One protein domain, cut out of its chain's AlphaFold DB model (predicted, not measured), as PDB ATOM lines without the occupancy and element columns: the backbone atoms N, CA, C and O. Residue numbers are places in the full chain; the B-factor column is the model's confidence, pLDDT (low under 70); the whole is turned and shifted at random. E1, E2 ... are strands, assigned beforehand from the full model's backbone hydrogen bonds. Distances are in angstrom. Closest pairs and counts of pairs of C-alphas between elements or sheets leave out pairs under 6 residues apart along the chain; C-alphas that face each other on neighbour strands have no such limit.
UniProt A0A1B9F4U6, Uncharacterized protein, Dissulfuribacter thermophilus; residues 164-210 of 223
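AT A GLANCE: This is residues 164 to 210 of the 223 residues of an uncharacterized protein of Dissulfuribacter thermophilus (UniProt A0A1B9F4U6). This is a single narrow sheet of three antiparallel strands, twisted and arched, with a long loop, residues 173 to 186, beyond one end and the tight turn at residues 198 and 199 at the other. E1 and E2 bend sharply near the loop end. The printed part has 47 residues, with no named helix and three strands, E1, E2 and E3, in sheet order E1, E2, E3; the class is all strand. The whole is loose, with a radius of gyration of the C-alphas of 12.2 A, and elongated, spanning 36 by 21 by 12 A.

IN THESE COORDINATES: E1, residues 164 to 172, begins at C-alpha 164 (-6.051, -6.577, -4.646), measures 19.5 A and bends by 92 degrees at Gly 169. E2, residues 187 to 197, is the longest strand by residues; it begins at C-alpha 187 (6.872, -16.834, 10.379), measures 27.6 A and bends by 80 degrees at Gly 190. E3, residues 200 to 207, measures 22.5 A and ends at C-alpha 207 (4.462, -7.114, 10.016).

HOW THE PARTS SIT: The three strands form a meander, each the antiparallel neighbour of the one before. E1 and E2 form a hairpin at 154 degrees between their directions; N 165 and O 194 are 2.7 A apart, within hydrogen-bond range. The C-alphas of residues 164 and 195 face each other at 3.8 A. E2 and E3 form a hairpin at 159 degrees, with N 193 and O 204 within hydrogen-bond range at 2.8 A. E1 and E3 are the edge strands and E2 is the inner strand.

THE WHOLE: The two C-alphas farthest apart, those of Tyr 179 and Asp 198, are 36.1 A apart. The printed part has no cut. The link from E1 to E2 is long, with 14 residues, and that from E2 to E3 is tight. The mean pLDDT of the printed part is 75.6; residues 173 to 187 and residue 210 are under 70.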
ATOM      1  N   SER A 164      -6.850  -6.155  -5.798       96.44
ATOM      2  CA  SER A 164      -6.051  -6.577  -4.646       96.44
ATOM      3  C   SER A 164      -6.748  -7.648  -3.813       96.44
ATOM      4  O   SER A 164      -7.916  -7.964  -4.020       96.44
ATOM      5  N   ARG A 165      -6.024  -8.183  -2.832       96.94
ATOM      6  CA  ARG A 165      -6.505  -9.041  -1.758       96.94
ATOM      7  C   ARG A 165      -6.012  -8.480  -0.425       96.94
ATOM      8  O   ARG A 165      -4.837  -8.125  -0.313       96.94
ATOM      9  N   LEU A 166      -6.897  -8.396   0.562       96.31
ATOM     10  CA  LEU A 166      -6.522  -8.184   1.957       96.31
ATOM     11  C   LEU A 166      -6.046  -9.520   2.515       96.31
ATOM     12  O   LEU A 166      -6.729 -10.522   2.346       96.31
ATOM     13  N   GLN A 167      -4.899  -9.533   3.170       94.50
ATOM     14  CA  GLN A 167      -4.314 -10.716   3.776       94.50
ATOM     15  C   GLN A 167      -3.987 -10.417   5.237       94.50
ATOM     16  O   GLN A 167      -3.455  -9.351   5.540       94.50
ATOM     17  N   ALA A 168      -4.299 -11.344   6.135       93.31
ATOM     18  CA  ALA A 168      -3.995 -11.229   7.554       93.31
ATOM     19  C   ALA A 168      -3.667 -12.601   8.138       93.31
ATOM     20  O   ALA A 168      -4.346 -13.582   7.830       93.31
ATOM     21  N   GLY A 169      -2.647 -12.661   8.986       88.56
ATOM     22  CA  GLY A 169      -2.245 -13.897   9.637       88.56
ATOM     23  C   GLY A 169      -0.739 -14.030   9.809       88.56
ATOM     24  O   GLY A 169      -0.010 -13.053   9.681       88.56
ATOM     25  N   TRP A 170      -0.316 -15.249  10.110       81.12
ATOM     26  CA  TRP A 170       1.032 -15.683  10.435       81.12
ATOM     27  C   TRP A 170       1.565 -16.550   9.278       81.12
ATOM     28  O   TRP A 170       1.023 -17.623   9.013       81.12
ATOM     29  N   ASP A 171       2.560 -16.060   8.532       77.25
ATOM     30  CA  ASP A 171       3.187 -16.781   7.406       77.25
ATOM     31  C   ASP A 171       4.585 -16.215   7.096       77.25
ATOM     32  O   ASP A 171       4.830 -15.026   7.323       77.25
ATOM     33  N   ALA A 172       5.470 -17.024   6.506       72.56
ATOM     34  CA  ALA A 172       6.808 -16.603   6.084       72.56
ATOM     35  C   ALA A 172       6.725 -15.494   5.033       72.56
ATOM     36  O   ALA A 172       6.390 -15.729   3.863       72.56
ATOM     37  N   ARG A 173       7.109 -14.275   5.413       67.38
ATOM     38  CA  ARG A 173       7.150 -13.124   4.504       67.38
ATOM     39  C   ARG A 173       8.548 -12.528   4.449       67.38
ATOM     40  O   ARG A 173       8.854 -11.533   5.095       67.38
ATOM     41  N   GLY A 174       9.368 -13.100   3.572       56.75
ATOM     42  CA  GLY A 174      10.713 -12.610   3.273       56.75
ATOM     43  C   GLY A 174      11.813 -13.295   4.084       56.75
ATOM     44  O   GLY A 174      11.560 -14.192   4.875       56.75
ATOM     45  N   VAL A 175      13.055 -12.899   3.810       51.22
ATOM     46  CA  VAL A 175      14.257 -13.403   4.489       51.22
ATOM     47  C   VAL A 175      14.451 -12.600   5.771       51.22
ATOM     48  O   VAL A 175      14.441 -11.367   5.709       51.22
ATOM     49  N   ASP A 176      14.635 -13.263   6.914       48.44
ATOM     50  CA  ASP A 176      14.959 -12.573   8.156       48.44
ATOM     51  C   ASP A 176      16.418 -12.098   8.134       48.44
ATOM     52  O   ASP A 176      17.373 -12.854   8.312       48.44
ATOM     53  N   ILE A 177      16.605 -10.808   7.860       45.75
ATOM     54  CA  ILE A 177      17.937 -10.195   7.801       45.75
ATOM     55  C   ILE A 177      18.440  -9.832   9.213       45.75
ATOM     56  O   ILE A 177      19.645  -9.656   9.399       45.75
ATOM     57  N   LYS A 178      17.560  -9.731  10.220       43.28
ATOM     58  CA  LYS A 178      17.915  -9.226  11.557       43.28
ATOM     59  C   LYS A 178      18.615 -10.295  12.404       43.28
ATOM     60  O   LYS A 178      19.526  -9.946  13.149       43.28
ATOM     61  N   TYR A 179      18.277 -11.574  12.222       44.94
ATOM     62  CA  TYR A 179      18.859 -12.690  12.989       44.94
ATOM     63  C   TYR A 179      19.922 -13.509  12.232       44.94
ATOM     64  O   TYR A 179      20.303 -14.599  12.650       44.94
ATOM     65  N   GLY A 180      20.463 -12.982  11.125       35.97
ATOM     66  CA  GLY A 180      21.605 -13.587  10.419       35.97
ATOM     67  C   GLY A 180      21.271 -14.826   9.577       35.97
ATOM     68  O   GLY A 180      22.167 -15.431   8.983       35.97
ATOM     69  N   GLY A 181      19.994 -15.181   9.461       37.56
ATOM     70  CA  GLY A 181      19.523 -16.248   8.596       37.56
ATOM     71  C   GLY A 181      19.285 -15.753   7.174       37.56
ATOM     72  O   GLY A 181      18.149 -15.527   6.786       37.56
ATOM     73  N   LEU A 182      20.323 -15.704   6.330       39.91
ATOM     74  CA  LEU A 182      20.182 -15.486   4.871       39.91
ATOM     75  C   LEU A 182      19.230 -16.492   4.171       39.91
ATOM     76  O   LEU A 182      18.975 -16.373   2.974       39.91
ATOM     77  N   VAL A 183      18.738 -17.493   4.906       38.31
ATOM     78  CA  VAL A 183      17.927 -18.620   4.438       38.31
ATOM     79  C   VAL A 183      16.752 -18.934   5.382       38.31
ATOM     80  O   VAL A 183      15.982 -19.843   5.087       38.31
ATOM     81  N   TYR A 184      16.586 -18.198   6.487       36.81
ATOM     82  CA  TYR A 184      15.506 -18.428   7.449       36.81
ATOM     83  C   TYR A 184      14.584 -17.208   7.437       36.81
ATOM     84  O   TYR A 184      14.991 -16.106   7.789       36.81
ATOM     85  N   GLY A 185      13.379 -17.385   6.902       47.59
ATOM     86  CA  GLY A 185      12.290 -16.437   7.102       47.59
ATOM     87  C   GLY A 185      11.569 -16.854   8.369       47.59
ATOM     88  O   GLY A 185      11.163 -18.009   8.447       47.59
ATOM     89  N   ASP A 186      11.478 -15.947   9.337       57.16
ATOM     90  CA  ASP A 186      10.608 -16.138  10.491       57.16
ATOM     91  C   ASP A 186       9.148 -16.048  10.028       57.16
ATOM     92  O   ASP A 186       8.811 -15.277   9.111       57.16
ATOM     93  N   ASP A 187       8.302 -16.886  10.611       66.69
ATOM     94  CA  ASP A 187       6.872 -16.834  10.379       66.69
ATOM     95  C   ASP A 187       6.381 -15.708  11.320       66.69
ATOM     96  O   ASP A 187       6.474 -15.832  12.535       66.69
ATOM     97  N   ASP A 188       5.903 -14.576  10.787       76.81
ATOM     98  CA  ASP A 188       5.473 -13.428  11.609       76.81
ATOM     99  C   ASP A 188       3.992 -13.101  11.399       76.81
ATOM    100  O   ASP A 188       3.496 -13.139  10.260       76.81
ATOM    101  N   PRO A 189       3.276 -12.661  12.449       84.38
ATOM    102  CA  PRO A 189       1.940 -12.129  12.285       84.38
ATOM    103  C   PRO A 189       1.967 -10.769  11.576       84.38
ATOM    104  O   PRO A 189       2.691  -9.831  11.930       84.38
ATOM    105  N   GLY A 190       1.096 -10.620  10.583       88.19
ATOM    106  CA  GLY A 190       0.963  -9.390   9.821       88.19
ATOM    107  C   GLY A 190      -0.406  -9.196   9.189       88.19
ATOM    108  O   GLY A 190      -1.257 -10.087   9.148       88.19
ATOM    109  N   ILE A 191      -0.602  -7.992   8.661       93.88
ATOM    110  CA  ILE A 191      -1.748  -7.611   7.840       93.88
ATOM    111  C   ILE A 191      -1.263  -6.781   6.657       93.88
ATOM    112  O   ILE A 191      -0.392  -5.920   6.790       93.88
ATOM    113  N   GLY A 192      -1.832  -7.018   5.485       92.75
ATOM    114  CA  GLY A 192      -1.416  -6.313   4.289       92.75
ATOM    115  C   GLY A 192      -2.367  -6.451   3.122       92.75
ATOM    116  O   GLY A 192      -3.320  -7.226   3.134       92.75
ATOM    117  N   ILE A 193      -2.096  -5.663   2.091       95.31
ATOM    118  CA  ILE A 193      -2.823  -5.671   0.827       95.31
ATOM    119  C   ILE A 193      -1.834  -6.039  -0.270       95.31
ATOM    120  O   ILE A 193      -0.817  -5.368  -0.454       95.31
ATOM    121  N   VAL A 194      -2.142  -7.098  -1.010       94.00
ATOM    122  CA  VAL A 194      -1.364  -7.549  -2.171       94.00
ATOM    123  C   VAL A 194      -2.215  -7.439  -3.421       94.00
ATOM    124  O   VAL A 194      -3.407  -7.721  -3.373       94.00
ATOM    125  N   GLY A 195      -1.643  -7.041  -4.547       94.62
ATOM    126  CA  GLY A 195      -2.419  -6.897  -5.770       94.62
ATOM    127  C   GLY A 195      -1.570  -6.817  -7.020       94.62
ATOM    128  O   GLY A 195      -0.340  -6.716  -6.976       94.62
ATOM    129  N   ALA A 196      -2.251  -6.914  -8.152       95.62
ATOM    130  CA  ALA A 196      -1.630  -6.815  -9.456       95.62
ATOM    131  C   ALA A 196      -2.644  -6.336 -10.492       95.62
ATOM    132  O   ALA A 196      -3.789  -6.786 -10.513       95.62
ATOM    133  N   LYS A 197      -2.196  -5.460 -11.390       95.75
ATOM    134  CA  LYS A 197      -2.946  -5.033 -12.567       95.75
ATOM    135  C   LYS A 197      -1.979  -4.809 -13.722       95.75
ATOM    136  O   LYS A 197      -1.002  -4.073 -13.583       95.75
ATOM    137  N   ASP A 198      -2.268  -5.433 -14.860       95.12
ATOM    138  CA  ASP A 198      -1.409  -5.420 -16.044       95.12
ATOM    139  C   ASP A 198       0.036  -5.833 -15.685       95.12
ATOM    140  O   ASP A 198       0.255  -6.916 -15.140       95.12
ATOM    141  N   ALA A 199       1.030  -4.984 -15.958       94.88
ATOM    142  CA  ALA A 199       2.432  -5.241 -15.621       94.88
ATOM    143  C   ALA A 199       2.816  -4.841 -14.181       94.88
ATOM    144  O   ALA A 199       3.924  -5.147 -13.739       94.88
ATOM    145  N   MET A 200       1.940  -4.148 -13.446       94.12
ATOM    146  CA  MET A 200       2.240  -3.633 -12.111       94.12
ATOM    147  C   MET A 200       1.796  -4.623 -11.032       94.12
ATOM    148  O   MET A 200       0.655  -5.083 -11.025       94.12
ATOM    149  N   LYS A 201       2.694  -4.914 -10.087       94.81
ATOM    150  CA  LYS A 201       2.426  -5.705  -8.879       94.81
ATOM    151  C   LYS A 201       2.744  -4.860  -7.651       94.81
ATOM    152  O   LYS A 201       3.700  -4.086  -7.681       94.81
ATOM    153  N   TRP A 202       1.972  -5.012  -6.581       93.38
ATOM    154  CA  TRP A 202       2.208  -4.311  -5.321       93.38
ATOM    155  C   TRP A 202       1.907  -5.191  -4.113       93.38
ATOM    156  O   TRP A 202       1.108  -6.127  -4.166       93.38
ATOM    157  N   ALA A 203       2.557  -4.848  -3.008       91.62
ATOM    158  CA  ALA A 203       2.321  -5.422  -1.698       91.62
ATOM    159  C   ALA A 203       2.621  -4.352  -0.643       91.62
ATOM    160  O   ALA A 203       3.708  -3.779  -0.637       91.62
ATOM    161  N   PHE A 204       1.663  -4.093   0.241       91.50
ATOM    162  CA  PHE A 204       1.814  -3.197   1.385       91.50
ATOM    163  C   PHE A 204       1.513  -3.986   2.643       91.50
ATOM    164  O   PHE A 204       0.445  -4.584   2.738       91.50
ATOM    165  N   TRP A 205       2.452  -3.999   3.582       87.06
ATOM    166  CA  TRP A 205       2.396  -4.867   4.749       87.06
ATOM    167  C   TRP A 205       2.763  -4.120   6.015       87.06
ATOM    168  O   TRP A 205       3.724  -3.353   6.043       87.06
ATOM    169  N   TYR A 206       2.009  -4.413   7.063       88.31
ATOM    170  CA  TYR A 206       2.434  -4.256   8.437       88.31
ATOM    171  C   TYR A 206       2.749  -5.650   8.982       88.31
ATOM    172  O   TYR A 206       1.886  -6.528   8.964       88.31
ATOM    173  N   ILE A 207       3.986  -5.856   9.430       84.62
ATOM    174  CA  ILE A 207       4.462  -7.114  10.016       84.62
ATOM    175  C   ILE A 207       4.964  -6.784  11.415       84.62
ATOM    176  O   ILE A 207       5.761  -5.856  11.582       84.62
ATOM    177  N   LYS A 208       4.484  -7.516  12.415       81.88
ATOM    178  CA  LYS A 208       4.979  -7.399  13.781       81.88
ATOM    179  C   LYS A 208       6.198  -8.318  13.909       81.88
ATOM    180  O   LYS A 208       6.037  -9.522  13.855       81.88
ATOM    181  N   LYS A 209       7.384  -7.719  14.055       70.69
ATOM    182  CA  LYS A 209       8.696  -8.399  14.125       70.69
ATOM    183  C   LYS A 209       9.254  -8.570  15.545       70.69
ATOM    184  O   LYS A 209      10.333  -9.122  15.716       70.69
ATOM    185  N   ASP A 210       8.549  -8.039  16.541       60.59
ATOM    186  CA  ASP A 210       8.941  -8.107  17.951       60.59
ATOM    187  C   ASP A 210       7.949  -9.020  18.686       60.59
ATOM    188  O   ASP A 210       7.063  -8.578  19.427       60.59
TER     189      ASP A 210